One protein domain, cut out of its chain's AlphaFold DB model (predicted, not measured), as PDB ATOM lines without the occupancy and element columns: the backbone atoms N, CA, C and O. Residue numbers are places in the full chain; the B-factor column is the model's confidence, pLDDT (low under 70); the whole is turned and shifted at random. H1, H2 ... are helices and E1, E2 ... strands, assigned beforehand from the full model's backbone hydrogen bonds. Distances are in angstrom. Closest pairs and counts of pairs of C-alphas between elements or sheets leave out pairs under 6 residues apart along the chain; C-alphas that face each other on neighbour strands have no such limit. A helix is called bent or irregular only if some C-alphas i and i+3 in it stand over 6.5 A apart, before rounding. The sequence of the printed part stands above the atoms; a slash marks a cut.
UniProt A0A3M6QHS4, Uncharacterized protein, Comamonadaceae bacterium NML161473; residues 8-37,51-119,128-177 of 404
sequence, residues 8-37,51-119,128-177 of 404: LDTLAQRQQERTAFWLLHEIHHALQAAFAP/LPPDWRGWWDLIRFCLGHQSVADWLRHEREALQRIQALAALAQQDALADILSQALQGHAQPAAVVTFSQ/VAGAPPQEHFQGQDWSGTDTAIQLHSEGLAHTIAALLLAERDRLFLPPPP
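Overview. This is residues 8 to 37, 51 to 119 and 128 to 177 of the 404 residues of an uncharacterized protein of Comamonadaceae bacterium NML161473 (UniProt A0A3M6QHS4). Two helical lobes lie end to end along the longest axis: in one, H2 packs on H3 and H8 and folds back on H1; in the other, H5, H6 and H7 run alternately opposite ways, with short H4 across one end of them. Beyond the second lobe lies the short strand E1, apart from the eight helices. The printed part has 149 residues, with eight named helices and one named strand in the order H1 to H6, E1, H7, H8; it is mostly helix. It is compact, with a radius of gyration of the C-alphas of 16.5 A, and spans 49 by 37 by 29 A.

Arrangement. Begin with H1, residues 8 to 17, and H2, residues 20 to 35, a helical hairpin at a shallow tilt of 26 degrees; their closest C-alphas, of Gln 15 and Leu 23, are 6.7 A apart. At Leu 24 and Ile 62, 6.0 A between C-alphas, H2 touches H3, residues 53 to 65, at a steep tilt of 47 degrees. H4, residues 71 to 77, and H5, residues 79 to 91, touch only at the corner, and only just, with 3 pairs of C-alphas within 8 A; Trp 74 and Leu 82 are closest, at 6.6 A. H5 forms a helical hairpin with H6, residues 95 to 105, at 20 degrees, with Gln 86 and Ala 98 closest, their C-alphas 5.0 A apart. E1, residues 114 to 117, pairs with no named strand. H7, residues 143 to 152, touches H6 at 26 degrees, opposite ways; the closest C-alphas, of Leu 97 and His 152, are 5.6 A apart. H8, residues 154 to 166, touches H2 at Ala 20 and His 158, 5.0 A between C-alphas, and H3 at Cys 65 and Ala 157, 5.8 A. In H2, H4, H5, H6, H7 and H8 every O i to N i+4 pair is within hydrogen-bond range, against 4 of 6 in H1 and 5 of 9 in H3.

Along the chain. Find C-alpha 8 at (39.394, -45.276, -14.678), where H1 begins. H2 covers 22.4 A from first to last C-alpha, H3 19.7 A, H5 18.6 A and H8 18.5 A. H1 and H3 are irregular, only just: C-alphas 14 and 17 are 6.7 A apart, and C-alphas 54 and 57 are 7.0 A apart. H8 ends at C-alpha 166, (35.892, -55.008, -14.741).

Size, cuts and confidence. The two C-alphas farthest apart, of Gln 119 and Asp 169, are 56.2 A apart. Residues 38 to 50 and 120 to 127 are not printed; the gaps between C-alphas are 10.1 A and 17.3 A. Of the links printed whole, none is long. Mean pLDDT of the printed part is 85.2; residues 17, 36 to 37, 129 to 130 and 176 to 177 are under 70.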
ATOM      1  N   LEU A   8      40.556 -44.393 -14.844       87.12
ATOM      2  CA  LEU A   8      39.394 -45.276 -14.678       87.12
ATOM      3  C   LEU A   8      39.064 -45.568 -13.214       87.12
ATOM      4  O   LEU A   8      37.888 -45.638 -12.881       87.12
ATOM      5  N   ASP A   9      40.051 -45.688 -12.321       86.50
ATOM      6  CA  ASP A   9      39.783 -45.909 -10.891       86.50
ATOM      7  C   ASP A   9      39.086 -44.697 -10.263       86.50
ATOM      8  O   ASP A   9      38.232 -44.836  -9.387       86.50
ATOM      9  N   THR A  10      39.427 -43.497 -10.741       85.88
ATOM     10  CA  THR A  10      38.803 -42.245 -10.295       85.88
ATOM     11  C   THR A  10      37.371 -42.140 -10.813       85.88
ATOM     12  O   THR A  10      36.467 -41.775 -10.060       85.88
ATOM     13  N   LEU A  11      37.147 -42.496 -12.080       85.69
ATOM     14  CA  LEU A  11      35.813 -42.510 -12.677       85.69
ATOM     15  C   LEU A  11      34.921 -43.584 -12.038       85.69
ATOM     16  O   LEU A  11      33.772 -43.304 -11.711       85.69
ATOM     17  N   ALA A  12      35.466 -44.769 -11.747       85.94
ATOM     18  CA  ALA A  12      34.761 -45.854 -11.068       85.94
ATOM     19  C   ALA A  12      34.230 -45.445  -9.686       85.94
ATOM     20  O   ALA A  12      33.131 -45.832  -9.301       85.94
ATOM     21  N   GLN A  13      34.999 -44.653  -8.930       83.88
ATOM     22  CA  GLN A  13      34.563 -44.141  -7.627       83.88
ATOM     23  C   GLN A  13      33.413 -43.138  -7.757       83.88
ATOM     24  O   GLN A  13      32.518 -43.121  -6.919       83.88
ATOM     25  N   ARG A  14      33.426 -42.319  -8.811       79.88
ATOM     26  CA  ARG A  14      32.397 -41.304  -9.082       79.88
ATOM     27  C   ARG A  14      31.124 -41.889  -9.697       79.88
ATOM     28  O   ARG A  14      30.072 -41.277  -9.574       79.88
ATOM     29  N   GLN A  15      31.208 -43.067 -10.313       78.62
ATOM     30  CA  GLN A  15      30.082 -43.704 -10.994       78.62
ATOM     31  C   GLN A  15      28.928 -44.101 -10.052       78.62
ATOM     32  O   GLN A  15      27.813 -44.287 -10.519       78.62
ATOM     33  N   GLN A  16      29.148 -44.226  -8.737       70.06
ATOM     34  CA  GLN A  16      28.122 -44.718  -7.795       70.06
ATOM     35  C   GLN A  16      26.820 -43.892  -7.780       70.06
ATOM     36  O   GLN A  16      25.793 -44.397  -7.338       70.06
ATOM     37  N   GLU A  17      26.858 -42.659  -8.288       63.97
ATOM     38  CA  GLU A  17      25.714 -41.744  -8.389       63.97
ATOM     39  C   GLU A  17      25.458 -41.282  -9.838       63.97
ATOM     40  O   GLU A  17      24.779 -40.282 -10.052       63.97
ATOM     41  N   ARG A  18      26.052 -41.950 -10.839       73.69
ATOM     42  CA  ARG A  18      26.102 -41.492 -12.238       73.69
ATOM     43  C   ARG A  18      25.715 -42.615 -13.203       73.69
ATOM     44  O   ARG A  18      25.858 -43.796 -12.889       73.69
ATOM     45  N   THR A  19      25.261 -42.257 -14.401       80.31
ATOM     46  CA  THR A  19      24.791 -43.234 -15.397       80.31
ATOM     47  C   THR A  19      25.929 -43.979 -16.103       80.31
ATOM     48  O   THR A  19      27.106 -43.617 -16.028       80.31
ATOM     49  N   ALA A  20      25.591 -45.041 -16.837       84.12
ATOM     50  CA  ALA A  20      26.549 -45.714 -17.710       84.12
ATOM     51  C   ALA A  20      27.060 -44.784 -18.823       84.12
ATOM     52  O   ALA A  20      28.261 -44.743 -19.081       84.12
ATOM     53  N   PHE A  21      26.176 -43.989 -19.433       82.44
ATOM     54  CA  PHE A  21      26.546 -43.030 -20.477       82.44
ATOM     55  C   PHE A  21      27.516 -41.960 -19.979       82.44
ATOM     56  O   PHE A  21      28.477 -41.655 -20.682       82.44
ATOM     57  N   TRP A  22      27.323 -41.462 -18.750       85.25
ATOM     58  CA  TRP A  22      28.273 -40.571 -18.080       85.25
ATOM     59  C   TRP A  22      29.693 -41.147 -18.095       85.25
ATOM     60  O   TRP A  22      30.639 -40.501 -18.544       85.25
ATOM     61  N   LEU A  23      29.835 -42.399 -17.656       86.94
ATOM     62  CA  LEU A  23      31.135 -43.055 -17.578       86.94
ATOM     63  C   LEU A  23      31.762 -43.228 -18.965       86.94
ATOM     64  O   LEU A  23      32.941 -42.929 -19.146       86.94
ATOM     65  N   LEU A  24      30.986 -43.711 -19.939       90.38
ATOM     66  CA  LEU A  24      31.466 -43.901 -21.310       90.38
ATOM     67  C   LEU A  24      31.923 -42.577 -21.931       90.38
ATOM     68  O   LEU A  24      32.933 -42.548 -22.632       90.38
ATOM     69  N   HIS A  25      31.219 -41.486 -21.631       81.50
ATOM     70  CA  HIS A  25      31.563 -40.149 -22.089       81.50
ATOM     71  C   HIS A  25      32.878 -39.639 -21.489       81.50
ATOM     72  O   HIS A  25      33.766 -39.230 -22.233       81.50
ATOM     73  N   GLU A  26      33.054 -39.723 -20.168       84.12
ATOM     74  CA  GLU A  26      34.300 -39.309 -19.505       84.12
ATOM     75  C   GLU A  26      35.510 -40.098 -20.025       84.12
ATOM     76  O   GLU A  26      36.586 -39.542 -20.258       84.12
ATOM     77  N   ILE A  27      35.325 -41.400 -20.277       89.56
ATOM     78  CA  ILE A  27      36.354 -42.248 -20.885       89.56
ATOM     79  C   ILE A  27      36.645 -41.795 -22.320       89.56
ATOM     80  O   ILE A  27      37.814 -41.637 -22.673       89.56
ATOM     81  N   HIS A  28      35.611 -41.560 -23.136       88.88
ATOM     82  CA  HIS A  28      35.767 -41.059 -24.505       88.88
ATOM     83  C   HIS A  28      36.556 -39.748 -24.531       88.88
ATOM     84  O   HIS A  28      37.528 -39.630 -25.274       88.88
ATOM     85  N   HIS A  29      36.179 -38.791 -23.683       82.25
ATOM     86  CA  HIS A  29      36.823 -37.489 -23.592       82.25
ATOM     87  C   HIS A  29      38.287 -37.608 -23.148       82.25
ATOM     88  O   HIS A  29      39.169 -37.015 -23.766       82.25
ATOM     89  N   ALA A  30      38.582 -38.420 -22.127       84.06
ATOM     90  CA  ALA A  30      39.955 -38.646 -21.673       84.06
ATOM     91  C   ALA A  30      40.827 -39.310 -22.754       84.06
ATOM     92  O   ALA A  30      41.983 -38.923 -22.939       84.06
ATOM     93  N   LEU A  31      40.278 -40.270 -23.506       85.50
ATOM     94  CA  LEU A  31      40.964 -40.888 -24.644       85.50
ATOM     95  C   LEU A  31      41.182 -39.893 -25.785       85.50
ATOM     96  O   LEU A  31      42.282 -39.819 -26.327       85.50
ATOM     97  N   GLN A  32      40.172 -39.097 -26.125       82.94
ATOM     98  CA  GLN A  32      40.278 -38.081 -27.165       82.94
ATOM     99  C   GLN A  32      41.318 -37.020 -26.787       82.94
ATOM    100  O   GLN A  32      42.180 -36.702 -27.594       82.94
ATOM    101  N   ALA A  33      41.317 -36.528 -25.549       77.38
ATOM    102  CA  ALA A  33      42.306 -35.561 -25.076       77.38
ATOM    103  C   ALA A  33      43.736 -36.130 -25.063       77.38
ATOM    104  O   ALA A  33      44.697 -35.403 -25.307       77.38
ATOM    105  N   ALA A  34      43.892 -37.428 -24.786       76.19
ATOM    106  CA  ALA A  34      45.199 -38.076 -24.724       76.19
ATOM    107  C   ALA A  34      45.753 -38.502 -26.093       76.19
ATOM    108  O   ALA A  34      46.973 -38.580 -26.246       76.19
ATOM    109  N   PHE A  35      44.880 -38.794 -27.063       73.75
ATOM    110  CA  PHE A  35      45.242 -39.446 -28.330       73.75
ATOM    111  C   PHE A  35      44.693 -38.743 -29.586       73.75
ATOM    112  O   PHE A  35      44.817 -39.274 -30.690       73.75
ATOM    113  N   ALA A  36      44.092 -37.551 -29.469       60.62
ATOM    114  CA  ALA A  36      43.704 -36.761 -30.635       60.62
ATOM    115  C   ALA A  36      44.940 -36.346 -31.453       60.62
ATOM    116  O   ALA A  36      45.976 -35.984 -30.882       60.62
ATOM    117  N   PRO A  37      44.848 -36.340 -32.796       51.00
ATOM    118  CA  PRO A  37      45.898 -35.779 -33.627       51.00
ATOM    119  C   PRO A  37      46.041 -34.290 -33.307       51.00
ATOM    120  O   PRO A  37      45.099 -33.516 -33.473       51.00
ATOM    121  N   LEU A  51      46.006 -44.292 -30.649       78.94
ATOM    122  CA  LEU A  51      45.192 -44.991 -29.661       78.94
ATOM    123  C   LEU A  51      45.810 -46.378 -29.376       78.94
ATOM    124  O   LEU A  51      46.027 -47.145 -30.323       78.94
ATOM    125  N   PRO A  52      46.074 -46.736 -28.105       82.44
ATOM    126  CA  PRO A  52      46.642 -48.033 -27.772       82.44
ATOM    127  C   PRO A  52      45.786 -49.181 -28.330       82.44
ATOM    128  O   PRO A  52      44.555 -49.081 -28.326       82.44
ATOM    129  N   PRO A  53      46.398 -50.295 -28.771       79.56
ATOM    130  CA  PRO A  53      45.668 -51.402 -29.390       79.56
ATOM    131  C   PRO A  53      44.583 -51.973 -28.468       79.56
ATOM    132  O   PRO A  53      43.495 -52.300 -28.939       79.56
ATOM    133  N   ASP A  54      44.842 -51.994 -27.159       84.00
ATOM    134  CA  ASP A  54      43.902 -52.468 -26.139       84.00
ATOM    135  C   ASP A  54      42.626 -51.614 -26.067       84.00
ATOM    136  O   ASP A  54      41.564 -52.127 -25.729       84.00
ATOM    137  N   TRP A  55      42.703 -50.328 -26.433       85.44
ATOM    138  CA  TRP A  55      41.570 -49.398 -26.435       85.44
ATOM    139  C   TRP A  55      40.767 -49.416 -27.734       85.44
ATOM    140  O   TRP A  55      39.639 -48.934 -27.747       85.44
ATOM    141  N   ARG A  56      41.295 -49.980 -28.826       81.62
ATOM    142  CA  ARG A  56      40.671 -49.865 -30.154       81.62
ATOM    143  C   ARG A  56      39.296 -50.526 -30.231       81.62
ATOM    144  O   ARG A  56      38.372 -49.939 -30.774       81.62
ATOM    145  N   GLY A  57      39.142 -51.707 -29.630       77.00
ATOM    146  CA  GLY A  57      37.838 -52.374 -29.549       77.00
ATOM    147  C   GLY A  57      36.833 -51.615 -28.677       77.00
ATOM    148  O   GLY A  57      35.657 -51.535 -29.019       77.00
ATOM    149  N   TRP A  58      37.299 -51.015 -27.578       87.50
ATOM    150  CA  TRP A  58      36.466 -50.208 -26.682       87.50
ATOM    151  C   TRP A  58      36.053 -48.880 -27.303       87.50
ATOM    152  O   TRP A  58      34.943 -48.419 -27.075       87.50
ATOM    153  N   TRP A  59      36.925 -48.281 -28.105       88.00
ATOM    154  CA  TRP A  59      36.681 -47.010 -28.769       88.00
ATOM    155  C   TRP A  59      35.463 -47.061 -29.691       88.00
ATOM    156  O   TRP A  59      34.594 -46.195 -29.606       88.00
ATOM    157  N   ASP A  60      35.360 -48.108 -30.511       87.50
ATOM    158  CA  ASP A  60      34.217 -48.300 -31.407       87.50
ATOM    159  C   ASP A  60      32.915 -48.473 -30.612       87.50
ATOM    160  O   ASP A  60      31.897 -47.860 -30.929       87.50
ATOM    161  N   LEU A  61      32.966 -49.265 -29.534       88.56
ATOM    162  CA  LEU A  61      31.835 -49.515 -28.637       88.56
ATOM    163  C   LEU A  61      31.350 -48.234 -27.949       88.56
ATOM    164  O   LEU A  61      30.152 -47.964 -27.905       88.56
ATOM    165  N   ILE A  62      32.286 -47.434 -27.442       89.62
ATOM    166  CA  ILE A  62      32.002 -46.157 -26.792       89.62
ATOM    167  C   ILE A  62      31.384 -45.180 -27.801       89.62
ATOM    168  O   ILE A  62      30.327 -44.617 -27.526       89.62
ATOM    169  N   ARG A  63      31.982 -45.022 -28.992       90.62
ATOM    170  CA  ARG A  63      31.452 -44.152 -30.058       90.62
ATOM    171  C   ARG A  63      30.048 -44.544 -30.493       90.62
ATOM    172  O   ARG A  63      29.215 -43.664 -30.702       90.62
ATOM    173  N   PHE A  64      29.806 -45.846 -30.624       91.88
ATOM    174  CA  PHE A  64      28.504 -46.378 -30.994       91.88
ATOM    175  C   PHE A  64      27.448 -46.059 -29.932       91.88
ATOM    176  O   PHE A  64      26.411 -45.493 -30.262       91.88
ATOM    177  N   CYS A  65      27.723 -46.350 -28.656       89.81
ATOM    178  CA  CYS A  65      26.784 -46.050 -27.574       89.81
ATOM    179  C   CYS A  65      26.494 -44.555 -27.450       89.81
ATOM    180  O   CYS A  65      25.346 -44.178 -27.250       89.81
ATOM    181  N   LEU A  66      27.505 -43.702 -27.608       84.06
ATOM    182  CA  LEU A  66      27.341 -42.250 -27.527       84.06
ATOM    183  C   LEU A  66      26.658 -41.633 -28.762       84.06
ATOM    184  O   LEU A  66      26.451 -40.423 -28.791       84.06
ATOM    185  N   GLY A  67      26.322 -42.433 -29.781       84.56
ATOM    186  CA  GLY A  67      25.633 -41.951 -30.978       84.56
ATOM    187  C   GLY A  67      26.448 -40.937 -31.783       84.56
ATOM    188  O   GLY A  67      25.876 -40.087 -32.456       84.56
ATOM    189  N   HIS A  68      27.783 -40.993 -31.718       78.38
ATOM    190  CA  HIS A  68      28.643 -39.999 -32.371       78.38
ATOM    191  C   HIS A  68      28.574 -40.032 -33.908       78.38
ATOM    192  O   HIS A  68      29.031 -39.088 -34.552       78.38
ATOM    193  N   GLN A  69      28.054 -41.111 -34.500       83.50
ATOM    194  CA  GLN A  69      27.942 -41.303 -35.947       83.50
ATOM    195  C   GLN A  69      26.683 -42.090 -36.300       83.50
ATOM    196  O   GLN A  69      26.285 -42.983 -35.550       83.50
ATOM    197  N   SER A  70      26.112 -41.791 -37.469       89.88
ATOM    198  CA  SER A  70      24.972 -42.523 -38.022       89.88
ATOM    199  C   SER A  70      25.365 -43.936 -38.446       89.88
ATOM    200  O   SER A  70      26.495 -44.197 -38.873       89.88
ATOM    201  N   VAL A  71      24.415 -44.865 -38.409       91.50
ATOM    202  CA  VAL A  71      24.610 -46.241 -38.877       91.50
ATOM    203  C   VAL A  71      24.967 -46.286 -40.366       91.50
ATOM    204  O   VAL A  71      25.725 -47.156 -40.792       91.50
ATOM    205  N   ALA A  72      24.491 -45.318 -41.155       91.06
ATOM    206  CA  ALA A  72      24.879 -45.148 -42.553       91.06
ATOM    207  C   ALA A  72      26.398 -44.954 -42.709       91.06
ATOM    208  O   ALA A  72      26.998 -45.506 -43.635       91.06
ATOM    209  N   ASP A  73      27.025 -44.204 -41.801       88.31
ATOM    210  CA  ASP A  73      28.468 -43.974 -41.807       88.31
ATOM    211  C   ASP A  73      29.247 -45.214 -41.349       88.31
ATOM    212  O   ASP A  73      30.182 -45.653 -42.031       88.31
ATOM    213  N   TRP A  74      28.771 -45.881 -40.290       91.94
ATOM    214  CA  TRP A  74      29.302 -47.177 -39.855       91.94
ATOM    215  C   TRP A  74      29.280 -48.215 -40.981       91.94
ATOM    216  O   TRP A  74      30.269 -48.908 -41.210       91.94
ATOM    217  N   LEU A  75      28.180 -48.320 -41.730       92.50
ATOM    218  CA  LEU A  75      28.062 -49.257 -42.848       92.50
ATOM    219  C   LEU A  75      29.014 -48.929 -44.004       92.50
ATOM    220  O   LEU A  75      29.467 -49.846 -44.695       92.50
ATOM    221  N   ARG A  76      29.321 -47.643 -44.212       91.44
ATOM    222  CA  ARG A  76      30.196 -47.163 -45.286       91.44
ATOM    223  C   ARG A  76      31.672 -47.404 -44.987       91.44
ATOM    224  O   ARG A  76      32.415 -47.778 -45.894       91.44
ATOM    225  N   HIS A  77      32.091 -47.179 -43.744       89.31
ATOM    226  CA  HIS A  77      33.511 -47.093 -43.395       89.31
ATOM    227  C   HIS A  77      33.969 -48.113 -42.350       89.31
ATOM    228  O   HIS A  77      35.124 -48.529 -42.376       89.31
ATOM    229  N   GLU A  78      33.079 -48.557 -41.463       88.69
ATOM    230  CA  GLU A  78      33.436 -49.287 -40.239       88.69
ATOM    231  C   GLU A  78      32.558 -50.539 -40.029       88.69
ATOM    232  O   GLU A  78      32.243 -50.945 -38.910       88.69
ATOM    233  N   ARG A  79      32.173 -51.209 -41.123       89.44
ATOM    234  CA  ARG A  79      31.239 -52.351 -41.107       89.44
ATOM    235  C   ARG A  79      31.678 -53.505 -40.198       89.44
ATOM    236  O   ARG A  79      30.835 -54.134 -39.561       89.44
ATOM    237  N   GLU A  80      32.977 -53.790 -40.120       84.00
ATOM    238  CA  GLU A  80      33.512 -54.822 -39.217       84.00
ATOM    239  C   GLU A  80      33.327 -54.458 -37.738       84.00
ATOM    240  O   GLU A  80      33.074 -55.335 -36.914       84.00
ATOM    241  N   ALA A  81      33.426 -53.173 -37.386       85.50
ATOM    242  CA  ALA A  81      33.147 -52.711 -36.030       85.50
ATOM    243  C   ALA A  81      31.668 -52.904 -35.689       85.50
ATOM    244  O   ALA A  81      31.351 -53.461 -34.639       85.50
ATOM    245  N   LEU A  82      30.773 -52.574 -36.624       89.69
ATOM    246  CA  LEU A  82      29.335 -52.782 -36.463       89.69
ATOM    247  C   LEU A  82      28.970 -54.269 -36.278       89.69
ATOM    248  O   LEU A  82      28.112 -54.593 -35.460       89.69
ATOM    249  N   GLN A  83      29.662 -55.192 -36.961       88.19
ATOM    250  CA  GLN A  83      29.516 -56.642 -36.740       88.19
ATOM    251  C   GLN A  83      29.933 -57.068 -35.329       88.19
ATOM    252  O   GLN A  83      29.248 -57.876 -34.702       88.19
ATOM    253  N   ARG A  84      31.038 -56.523 -34.803       85.56
ATOM    254  CA  ARG A  84      31.469 -56.797 -33.421       85.56
ATOM    255  C   ARG A  84      30.461 -56.269 -32.404       85.56
ATOM    256  O   ARG A  84      30.142 -56.978 -31.453       85.56
ATOM    257  N   ILE A  85      29.949 -55.057 -32.619       90.50
ATOM    258  CA  ILE A  85      28.928 -54.431 -31.768       90.50
ATOM    259  C   ILE A  85      27.650 -55.279 -31.767       90.50
ATOM    260  O   ILE A  85      27.117 -55.572 -30.701       90.50
ATOM    261  N   GLN A  86      27.203 -55.743 -32.937       93.19
ATOM    262  CA  GLN A  86      26.046 -56.632 -33.067       93.19
ATOM    263  C   GLN A  86      26.240 -57.949 -32.304       93.19
ATOM    264  O   GLN A  86      25.351 -58.364 -31.559       93.19
ATOM    265  N   ALA A  87      27.406 -58.585 -32.441       77.94
ATOM    266  CA  ALA A  87      27.720 -59.813 -31.716       77.94
ATOM    267  C   ALA A  87      27.746 -59.588 -30.196       77.94
ATOM    268  O   ALA A  87      27.238 -60.416 -29.441       77.94
ATOM    269  N   LEU A  88      28.293 -58.457 -29.737       83.19
ATOM    270  CA  LEU A  88      28.291 -58.105 -28.319       83.19
ATOM    271  C   LEU A  88      26.875 -57.828 -27.805       83.19
ATOM    272  O   LEU A  88      26.537 -58.304 -26.727       83.19
ATOM    273  N   ALA A  89      26.044 -57.115 -28.567       87.31
ATOM    274  CA  ALA A  89      24.645 -56.878 -28.219       87.31
ATOM    275  C   ALA A  89      23.889 -58.203 -28.031       87.31
ATOM    276  O   ALA A  89      23.194 -58.366 -27.031       87.31
ATOM    277  N   ALA A  90      24.106 -59.181 -28.918       82.25
ATOM    278  CA  ALA A  90      23.525 -60.516 -28.786       82.25
ATOM    279  C   ALA A  90      24.023 -61.251 -27.526       82.25
ATOM    280  O   ALA A  90      23.235 -61.821 -26.777       82.25
ATOM    281  N   LEU A  91      25.331 -61.208 -27.244       76.44
ATOM    282  CA  LEU A  91      25.905 -61.811 -26.032       76.44
ATOM    283  C   LEU A  91      25.403 -61.138 -24.744       76.44
ATOM    284  O   LEU A  91      25.225 -61.807 -23.728       76.44
ATOM    285  N   ALA A  92      25.153 -59.831 -24.800       83.69
ATOM    286  CA  ALA A  92      24.589 -59.021 -23.726       83.69
ATOM    287  C   ALA A  92      23.057 -59.145 -23.602       83.69
ATOM    288  O   ALA A  92      22.451 -58.400 -22.829       83.69
ATOM    289  N   GLN A  93      22.432 -60.059 -24.360       87.25
ATOM    290  CA  GLN A  93      20.981 -60.296 -24.383       87.25
ATOM    291  C   GLN A  93      20.170 -59.040 -24.743       87.25
ATOM    292  O   GLN A  93      19.036 -58.858 -24.304       87.25
ATOM    293  N   GLN A  94      20.757 -58.145 -25.539       92.06
ATOM    294  CA  GLN A  94      20.082 -56.981 -26.111       92.06
ATOM    295  C   GLN A  94      19.477 -57.369 -27.463       92.06
ATOM    296  O   GLN A  94      19.881 -56.852 -28.505       92.06
ATOM    297  N   ASP A  95      18.540 -58.320 -27.443       91.94
ATOM    298  CA  ASP A  95      18.039 -59.006 -28.644       91.94
ATOM    299  C   ASP A  95      17.481 -58.024 -29.685       91.94
ATOM    300  O   ASP A  95      17.841 -58.094 -30.855       91.94
ATOM    301  N   ALA A  96      16.691 -57.034 -29.248       93.31
ATOM    302  CA  ALA A  96      16.133 -56.013 -30.138       93.31
ATOM    303  C   ALA A  96      17.227 -55.219 -30.871       93.31
ATOM    304  O   ALA A  96      17.169 -55.047 -32.088       93.31
ATOM    305  N   LEU A  97      18.258 -54.773 -30.148       94.56
ATOM    306  CA  LEU A  97      19.382 -54.050 -30.741       94.56
ATOM    307  C   LEU A  97      20.200 -54.956 -31.669       94.56
ATOM    308  O   LEU A  97      20.583 -54.540 -32.761       94.56
ATOM    309  N   ALA A  98      20.455 -56.198 -31.254       91.00
ATOM    310  CA  ALA A  98      21.181 -57.173 -32.056       91.00
ATOM    311  C   ALA A  98      20.455 -57.480 -33.376       91.00
ATOM    312  O   ALA A  98      21.109 -57.593 -34.416       91.00
ATOM    313  N   ASP A  99      19.125 -57.560 -33.350       96.62
ATOM    314  CA  ASP A  99      18.288 -57.765 -34.530       96.62
ATOM    315  C   ASP A  99      18.290 -56.542 -35.449       96.62
ATOM    316  O   ASP A  99      18.490 -56.694 -36.657       96.62
ATOM    317  N   ILE A 100      18.151 -55.331 -34.897       96.75
ATOM    318  CA  ILE A 100      18.237 -54.077 -35.664       96.75
ATOM    319  C   ILE A 100      19.584 -53.991 -36.388       96.75
ATOM    320  O   ILE A 100      19.633 -53.745 -37.594       96.75
ATOM    321  N   LEU A 101      20.683 -54.256 -35.678       95.00
ATOM    322  CA  LEU A 101      22.026 -54.236 -36.252       95.00
ATOM    323  C   LEU A 101      22.242 -55.360 -37.271       95.00
ATOM    324  O   LEU A 101      22.896 -55.146 -38.290       95.00
ATOM    325  N   SER A 102      21.677 -56.546 -37.036       96.56
ATOM    326  CA  SER A 102      21.726 -57.665 -37.982       96.56
ATOM    327  C   SER A 102      21.022 -57.312 -39.296       96.56
ATOM    328  O   SER A 102      21.581 -57.522 -40.376       96.56
ATOM    329  N   GLN A 103      19.838 -56.700 -39.218       97.00
ATOM    330  CA  GLN A 103      19.105 -56.210 -40.385       97.00
ATOM    331  C   GLN A 103      19.886 -55.111 -41.114       97.00
ATOM    332  O   GLN A 103      20.055 -55.192 -42.334       97.00
ATOM    333  N   ALA A 104      20.460 -54.160 -40.371       95.81
ATOM    334  CA  ALA A 104      21.273 -53.093 -40.942       95.81
ATOM    335  C   ALA A 104      22.501 -53.634 -41.684       95.81
ATOM    336  O   ALA A 104      22.781 -53.257 -42.824       95.81
ATOM    337  N   LEU A 105      23.199 -54.604 -41.090       94.06
ATOM    338  CA  LEU A 105      24.315 -55.294 -41.729       94.06
ATOM    339  C   LEU A 105      23.873 -56.041 -42.993       94.06
ATOM    340  O   LEU A 105      24.638 -56.111 -43.950       94.06
ATOM    341  N   GLN A 106      22.651 -56.548 -43.066       96.69
ATOM    342  CA  GLN A 106      22.123 -57.174 -44.282       96.69
ATOM    343  C   GLN A 106      21.664 -56.161 -45.347       96.69
ATOM    344  O   GLN A 106      21.282 -56.573 -46.439       96.69
ATOM    345  N   GLY A 107      21.752 -54.855 -45.071       95.62
ATOM    346  CA  GLY A 107      21.355 -53.790 -45.995       95.62
ATOM    347  C   GLY A 107      19.872 -53.426 -45.923       95.62
ATOM    348  O   GLY A 107      19.366 -52.795 -46.850       95.62
ATOM    349  N   HIS A 108      19.187 -53.820 -44.847       96.44
ATOM    350  CA  HIS A 108      17.789 -53.488 -44.599       96.44
ATOM    351  C   HIS A 108      17.705 -52.343 -43.589       96.44
ATOM    352  O   HIS A 108      17.976 -52.537 -42.402       96.44
ATOM    353  N   ALA A 109      17.335 -51.153 -44.063       93.75
ATOM    354  CA  ALA A 109      17.028 -50.033 -43.187       93.75
ATOM    355  C   ALA A 109      15.681 -50.249 -42.476       93.75
ATOM    356  O   ALA A 109      14.728 -50.776 -43.058       93.75
ATOM    357  N   GLN A 110      15.598 -49.823 -41.217       92.94
ATOM    358  CA  GLN A 110      14.327 -49.715 -40.505       92.94
ATOM    359  C   GLN A 110      13.434 -48.653 -41.161       92.94
ATOM    360  O   GLN A 110      13.948 -47.682 -41.725       92.94
ATOM    361  N   PRO A 111      12.100 -48.795 -41.071       87.94
ATOM    362  CA  PRO A 111      11.197 -47.749 -41.525       87.94
ATOM    363  C   PRO A 111      11.488 -46.438 -40.790       87.94
ATOM    364  O   PRO A 111      11.759 -46.438 -39.588       87.94
ATOM    365  N   ALA A 112      11.402 -45.322 -41.516       83.69
ATOM    366  CA  ALA A 112      11.549 -43.993 -40.937       83.69
ATOM    367  C   ALA A 112      10.590 -43.811 -39.751       83.69
ATOM    368  O   ALA A 112       9.439 -44.265 -39.787       83.69
ATOM    369  N   ALA A 113      11.065 -43.142 -38.701       79.19
ATOM    370  CA  ALA A 113      10.252 -42.873 -37.528       79.19
ATOM    371  C   ALA A 113       9.041 -42.009 -37.921       79.19
ATOM    372  O   ALA A 113       9.181 -40.923 -38.491       79.19
ATOM    373  N   VAL A 114       7.838 -42.507 -37.621       79.44
ATOM    374  CA  VAL A 114       6.583 -41.799 -37.892       79.44
ATOM    375  C   VAL A 114       6.008 -41.297 -36.583       79.44
ATOM    376  O   VAL A 114       5.586 -42.083 -35.734       79.44
ATOM    377  N   VAL A 115       5.928 -39.978 -36.437       74.88
ATOM    378  CA  VAL A 115       5.217 -39.363 -35.317       74.88
ATOM    379  C   VAL A 115       3.759 -39.201 -35.725       74.88
ATOM    380  O   VAL A 115       3.442 -38.497 -36.685       74.88
ATOM    381  N   THR A 116       2.868 -39.888 -35.010       80.19
ATOM    382  CA  THR A 116       1.421 -39.812 -35.245       80.19
ATOM    383  C   THR A 116       0.779 -38.925 -34.187       80.19
ATOM    384  O   THR A 116       0.880 -39.199 -32.994       80.19
ATOM    385  N   PHE A 117       0.106 -37.867 -34.628       77.31
ATOM    386  CA  PHE A 117      -0.667 -36.971 -33.780       77.31
ATOM    387  C   PHE A 117      -2.148 -37.295 -33.943       77.31
ATOM    388  O   PHE A 117      -2.759 -36.952 -34.955       77.31
ATOM    389  N   SER A 118      -2.724 -37.933 -32.929       75.94
ATOM    390  CA  SER A 118      -4.161 -38.196 -32.875       75.94
ATOM    391  C   SER A 118      -4.882 -37.039 -32.188       75.94
ATOM    392  O   SER A 118      -4.621 -36.735 -31.022       75.94
ATOM    393  N   GLN A 119      -5.808 -36.393 -32.897       75.12
ATOM    394  CA  GLN A 119      -6.729 -35.412 -32.321       75.12
ATOM    395  C   GLN A 119      -8.136 -35.998 -32.233       75.12
ATOM    396  O   GLN A 119      -8.629 -36.642 -33.155       75.12
ATOM    397  N   VAL A 128       6.516 -37.888 -41.088       74.50
ATOM    398  CA  VAL A 128       7.719 -38.686 -41.325       74.50
ATOM    399  C   VAL A 128       8.893 -37.720 -41.295       74.50
ATOM    400  O   VAL A 128       8.939 -36.789 -42.102       74.50
ATOM    401  N   ALA A 129       9.808 -37.899 -40.346       67.31
ATOM    402  CA  ALA A 129      11.065 -37.164 -40.360       67.31
ATOM    403  C   ALA A 129      11.913 -37.704 -41.520       67.31
ATOM    404  O   ALA A 129      12.168 -38.902 -41.585       67.31
ATOM    405  N   GLY A 130      12.274 -36.840 -42.470       65.88
ATOM    406  CA  GLY A 130      13.184 -37.207 -43.553       65.88
ATOM    407  C   GLY A 130      14.630 -37.080 -43.094       65.88
ATOM    408  O   GLY A 130      14.978 -36.098 -42.436       65.88
ATOM    409  N   ALA A 131      15.468 -38.047 -43.455       74.56
ATOM    410  CA  ALA A 131      16.866 -38.028 -43.064       74.56
ATOM    411  C   ALA A 131      17.698 -36.964 -43.802       74.56
ATOM    412  O   ALA A 131      17.484 -36.708 -44.993       74.56
ATOM    413  N   PRO A 132      18.715 -36.377 -43.152       77.25
ATOM    414  CA  PRO A 132      19.736 -35.610 -43.849       77.25
ATOM    415  C   PRO A 132      20.552 -36.503 -44.816       77.25
ATOM    416  O   PRO A 132      20.608 -37.728 -44.664       77.25
ATOM    417  N   PRO A 133      21.256 -35.920 -45.807       77.94
ATOM    418  CA  PRO A 133      22.028 -36.683 -46.799       77.94
ATOM    419  C   PRO A 133      23.085 -37.623 -46.198       77.94
ATOM    420  O   PRO A 133      23.381 -38.673 -46.759       77.94
ATOM    421  N   GLN A 134      23.644 -37.262 -45.045       77.88
ATOM    422  CA  GLN A 134      24.650 -38.051 -44.324       77.88
ATOM    423  C   GLN A 134      24.110 -39.373 -43.749       77.88
ATOM    424  O   GLN A 134      24.865 -40.329 -43.578       77.88
ATOM    425  N   GLU A 135      22.803 -39.446 -43.508       84.25
ATOM    426  CA  GLU A 135      22.086 -40.641 -43.049       84.25
ATOM    427  C   GLU A 135      21.564 -41.484 -44.225       84.25
ATOM    428  O   GLU A 135      20.901 -42.499 -44.031       84.25
ATOM    429  N   HIS A 136      21.897 -41.108 -45.463       87.88
ATOM    430  CA  HIS A 136      21.620 -41.927 -46.632       87.88
ATOM    431  C   HIS A 136      22.813 -42.820 -46.984       87.88
ATOM    432  O   HIS A 136      23.961 -42.378 -47.108       87.88
ATOM    433  N   PHE A 137      22.540 -44.097 -47.236       91.12
ATOM    434  CA  PHE A 137      23.540 -45.044 -47.724       91.12
ATOM    435  C   PHE A 137      22.899 -46.041 -48.685       91.12
ATOM    436  O   PHE A 137      21.834 -46.591 -48.413       91.12
ATOM    437  N   GLN A 138      23.538 -46.225 -49.846       91.94
ATOM    438  CA  GLN A 138      23.032 -47.040 -50.961       91.94
ATOM    439  C   GLN A 138      21.603 -46.670 -51.410       91.94
ATOM    440  O   GLN A 138      20.818 -47.531 -51.791       91.94
ATOM    441  N   GLY A 139      21.269 -45.375 -51.372       89.88
ATOM    442  CA  GLY A 139      19.959 -44.867 -51.798       89.88
ATOM    443  C   GLY A 139      18.815 -45.144 -50.817       89.88
ATOM    444  O   GLY A 139      17.665 -44.903 -51.170       89.88
ATOM    445  N   GLN A 140      19.119 -45.634 -49.613       92.50
ATOM    446  CA  GLN A 140      18.157 -45.838 -48.531       92.50
ATOM    447  C   GLN A 140      18.354 -44.792 -47.430       92.50
ATOM    448  O   GLN A 140      19.482 -44.357 -47.189       92.50
ATOM    449  N   ASP A 141      17.252 -44.422 -46.781       91.31
ATOM    450  CA  ASP A 141      17.204 -43.591 -45.576       91.31
ATOM    451  C   ASP A 141      17.446 -44.480 -44.343       91.31
ATOM    452  O   ASP A 141      16.726 -45.460 -44.144       91.31
ATOM    453  N   TRP A 142      18.457 -44.150 -43.533       92.44
ATOM    454  CA  TRP A 142      18.810 -44.900 -42.325       92.44
ATOM    455  C   TRP A 142      18.392 -44.229 -41.008       92.44
ATOM    456  O   TRP A 142      18.597 -44.832 -39.954       92.44
ATOM    457  N   SER A 143      17.740 -43.064 -41.032       86.94
ATOM    458  CA  SER A 143      17.337 -42.314 -39.824       86.94
ATOM    459  C   SER A 143      16.436 -43.115 -38.883       86.94
ATOM    460  O   SER A 143      16.573 -43.067 -37.658       86.94
ATOM    461  N   GLY A 144      15.526 -43.916 -39.448       88.81
ATOM    462  CA  GLY A 144      14.679 -44.830 -38.682       88.81
ATOM    463  C   GLY A 144      15.495 -45.888 -37.939       88.81
ATOM    464  O   GLY A 144      15.157 -46.267 -36.820       88.81
ATOM    465  N   THR A 145      16.611 -46.322 -38.530       92.62
ATOM    466  CA  THR A 145      17.522 -47.294 -37.916       92.62
ATOM    467  C   THR A 145      18.307 -46.650 -36.784       92.62
ATOM    468  O   THR A 145      18.399 -47.244 -35.717       92.62
ATOM    469  N   ASP A 146      18.810 -45.429 -36.975       87.75
ATOM    470  CA  ASP A 146      19.494 -44.674 -35.919       87.75
ATOM    471  C   ASP A 146      18.568 -44.394 -34.730       87.75
ATOM    472  O   ASP A 146      18.945 -44.619 -33.580       87.75
ATOM    473  N   THR A 147      17.316 -44.018 -35.001       84.44
ATOM    474  CA  THR A 147      16.288 -43.841 -33.963       84.44
ATOM    475  C   THR A 147      16.040 -45.146 -33.204       84.44
ATOM    476  O   THR A 147      16.017 -45.164 -31.975       84.44
ATOM    477  N   ALA A 148      15.884 -46.265 -33.921       88.19
ATOM    478  CA  ALA A 148      15.682 -47.570 -33.300       88.19
ATOM    479  C   ALA A 148      16.899 -47.996 -32.457       88.19
ATOM    480  O   ALA A 148      16.732 -48.509 -31.354       88.19
ATOM    481  N   ILE A 149      18.122 -47.736 -32.929       91.81
ATOM    482  CA  ILE A 149      19.351 -47.986 -32.166       91.81
ATOM    483  C   ILE A 149      19.353 -47.164 -30.876       91.81
ATOM    484  O   ILE A 149      19.597 -47.733 -29.816       91.81
ATOM    485  N   GLN A 150      19.047 -45.866 -30.936       86.00
ATOM    486  CA  GLN A 150      19.011 -44.994 -29.755       86.00
ATOM    487  C   GLN A 150      18.006 -45.478 -28.704       86.00
ATOM    488  O   GLN A 150      18.338 -45.534 -27.523       86.00
ATOM    489  N   LEU A 151      16.812 -45.906 -29.126       85.56
ATOM    490  CA  LEU A 151      15.782 -46.442 -28.226       85.56
ATOM    491  C   LEU A 151      16.186 -47.758 -27.541       85.56
ATOM    492  O   LEU A 151      15.610 -48.120 -26.517       85.56
ATOM    493  N   HIS A 152      17.157 -48.484 -28.099       89.69
ATOM    494  CA  HIS A 152      17.566 -49.807 -27.626       89.69
ATOM    495  C   HIS A 152      19.041 -49.885 -27.186       89.69
ATOM    496  O   HIS A 152      19.527 -50.975 -26.884       89.69
ATOM    497  N   SER A 153      19.770 -48.764 -27.120       89.25
ATOM    498  CA  SER A 153      21.210 -48.746 -26.810       89.25
ATOM    499  C   SER A 153      21.528 -48.722 -25.314       89.25
ATOM    500  O   SER A 153      22.647 -49.062 -24.924       89.25
ATOM    501  N   GLU A 154      20.562 -48.370 -24.463       87.25
ATOM    502  CA  GLU A 154      20.781 -48.166 -23.028       87.25
ATOM    503  C   GLU A 154      21.316 -49.423 -22.323       87.25
ATOM    504  O   GLU A 154      22.312 -49.356 -21.596       87.25
ATOM    505  N   GLY A 155      20.704 -50.588 -22.553       86.25
ATOM    506  CA  GLY A 155      21.150 -51.843 -21.934       86.25
ATOM    507  C   GLY A 155      22.552 -52.264 -22.389       86.25
ATOM    508  O   GLY A 155      23.352 -52.782 -21.600       86.25
ATOM    509  N   LEU A 156      22.903 -51.964 -23.644       90.94
ATOM    510  CA  LEU A 156      24.251 -52.185 -24.161       90.94
ATOM    511  C   LEU A 156      25.264 -51.233 -23.505       90.94
ATOM    512  O   LEU A 156      26.331 -51.687 -23.091       90.94
ATOM    513  N   ALA A 157      24.923 -49.951 -23.342       90.69
ATOM    514  CA  ALA A 157      25.783 -48.967 -22.684       90.69
ATOM    515  C   ALA A 157      26.101 -49.366 -21.234       90.69
ATOM    516  O   ALA A 157      27.263 -49.329 -20.824       90.69
ATOM    517  N   HIS A 158      25.101 -49.836 -20.482       88.62
ATOM    518  CA  HIS A 158      25.296 -50.382 -19.135       88.62
ATOM    519  C   HIS A 158      26.242 -51.583 -19.121       88.62
ATOM    520  O   HIS A 158      27.144 -51.657 -18.283       88.62
ATOM    521  N   THR A 159      26.075 -52.499 -20.075       86.62
ATOM    522  CA  THR A 159      26.942 -53.675 -20.194       86.62
ATOM    523  C   THR A 159      28.387 -53.273 -20.492       86.62
ATOM    524  O   THR A 159      29.307 -53.747 -19.829       86.62
ATOM    525  N   ILE A 160      28.605 -52.360 -21.442       91.56
ATOM    526  CA  ILE A 160      29.946 -51.880 -21.804       91.56
ATOM    527  C   ILE A 160      30.597 -51.148 -20.630       91.56
ATOM    528  O   ILE A 160      31.757 -51.413 -20.326       91.56
ATOM    529  N   ALA A 161      29.858 -50.281 -19.932       90.31
ATOM    530  CA  ALA A 161      30.343 -49.588 -18.743       90.31
ATOM    531  C   ALA A 161      30.800 -50.579 -17.657       90.31
ATOM    532  O   ALA A 161      31.902 -50.451 -17.121       90.31
ATOM    533  N   ALA A 162      29.997 -51.608 -17.374       85.88
ATOM    534  CA  ALA A 162      30.349 -52.642 -16.406       85.88
ATOM    535  C   ALA A 162      31.600 -53.437 -16.823       85.88
ATOM    536  O   ALA A 162      32.485 -53.672 -15.997       85.88
ATOM    537  N   LEU A 163      31.706 -53.818 -18.101       86.69
ATOM    538  CA  LEU A 163      32.865 -54.550 -18.614       86.69
ATOM    539  C   LEU A 163      34.147 -53.698 -18.601       86.69
ATOM    540  O   LEU A 163      35.195 -54.197 -18.199       86.69
ATOM    541  N   LEU A 164      34.066 -52.412 -18.962       91.38
ATOM    542  CA  LEU A 164      35.192 -51.472 -18.882       91.38
ATOM    543  C   LEU A 164      35.736 -51.362 -17.458       91.38
ATOM    544  O   LEU A 164      36.947 -51.368 -17.244       91.38
ATOM    545  N   LEU A 165      34.842 -51.294 -16.469       88.75
ATOM    546  CA  LEU A 165      35.231 -51.245 -15.064       88.75
ATOM    547  C   LEU A 165      35.811 -52.565 -14.561       88.75
ATOM    548  O   LEU A 165      36.723 -52.542 -13.736       88.75
ATOM    549  N   ALA A 166      35.319 -53.702 -15.052       86.38
ATOM    550  CA  ALA A 166      35.892 -55.008 -14.741       86.38
ATOM    551  C   ALA A 166      37.311 -55.168 -15.320       86.38
ATOM    552  O   ALA A 166      38.174 -55.769 -14.685       86.38
ATOM    553  N   GLU A 167      37.575 -54.580 -16.490       87.06
ATOM    554  CA  GLU A 167      38.871 -54.619 -17.181       87.06
ATOM    555  C   GLU A 167      39.797 -53.438 -16.822       87.06
ATOM    556  O   GLU A 167      40.875 -53.285 -17.405       87.06
ATOM    557  N   ARG A 168      39.437 -52.610 -15.831       87.25
ATOM    558  CA  ARG A 168      40.196 -51.397 -15.462       87.25
ATOM    559  C   ARG A 168      41.650 -51.657 -15.058       87.25
ATOM    560  O   ARG A 168      42.489 -50.780 -15.212       87.25
ATOM    561  N   ASP A 169      41.975 -52.852 -14.568       84.25
ATOM    562  CA  ASP A 169      43.357 -53.210 -14.222       84.25
ATOM    563  C   ASP A 169      44.235 -53.429 -15.469       84.25
ATOM    564  O   ASP A 169      45.462 -53.353 -15.387       84.25
ATOM    565  N   ARG A 170      43.614 -53.694 -16.628       85.25
ATOM    566  CA  ARG A 170      44.283 -53.887 -17.923       85.25
ATOM    567  C   ARG A 170      44.244 -52.638 -18.796       85.25
ATOM    568  O   ARG A 170      45.165 -52.407 -19.574       85.25
ATOM    569  N   LEU A 171      43.201 -51.828 -18.654       86.88
ATOM    570  CA  LEU A 171      42.997 -50.615 -19.434       86.88
ATOM    571  C   LEU A 171      43.591 -49.410 -18.716       86.88
ATOM    572  O   LEU A 171      42.976 -48.842 -17.819       86.88
ATOM    573  N   PHE A 172      44.785 -48.977 -19.113       87.56
ATOM    574  CA  PHE A 172      45.330 -47.727 -18.594       87.56
ATOM    575  C   PHE A 172      44.680 -46.535 -19.303       87.56
ATOM    576  O   PHE A 172      44.897 -46.331 -20.500       87.56
ATOM    577  N   LEU A 173      43.915 -45.737 -18.557       85.31
ATOM    578  CA  LEU A 173      43.415 -44.443 -19.005       85.31
ATOM    579  C   LEU A 173      44.293 -43.341 -18.397       85.31
ATOM    580  O   LEU A 173      44.306 -43.188 -17.167       85.31
ATOM    581  N   PRO A 174      45.055 -42.589 -19.214       80.38
ATOM    582  CA  PRO A 174      45.791 -41.441 -18.708       80.38
ATOM    583  C   PRO A 174      44.810 -40.393 -18.157       80.38
ATOM    584  O   PRO A 174      43.718 -40.226 -18.705       80.38
ATOM    585  N   PRO A 175      45.170 -39.677 -17.079       74.00
ATOM    586  CA  PRO A 175      44.401 -38.512 -16.673       74.00
ATOM    587  C   PRO A 175      44.441 -37.465 -17.796       74.00
ATOM    588  O   PRO A 175      45.476 -37.341 -18.463       74.00
ATOM    589  N   PRO A 176      43.357 -36.701 -18.008       66.25
ATOM    590  CA  PRO A 176      43.372 -35.611 -18.974       66.25
ATOM    591  C   PRO A 176      44.501 -34.614 -18.629       66.25
ATOM    592  O   PRO A 176      44.795 -34.412 -17.443       66.25
ATOM    593  N   PRO A 177      45.175 -34.015 -19.630       60.88
ATOM    594  CA  PRO A 177      46.237 -33.042 -19.385       60.88
ATOM    595  C   PRO A 177      45.713 -31.865 -18.548       60.88
ATOM    596  O   PRO A 177      44.571 -31.444 -18.705       60.88
TER     597      PRO A 177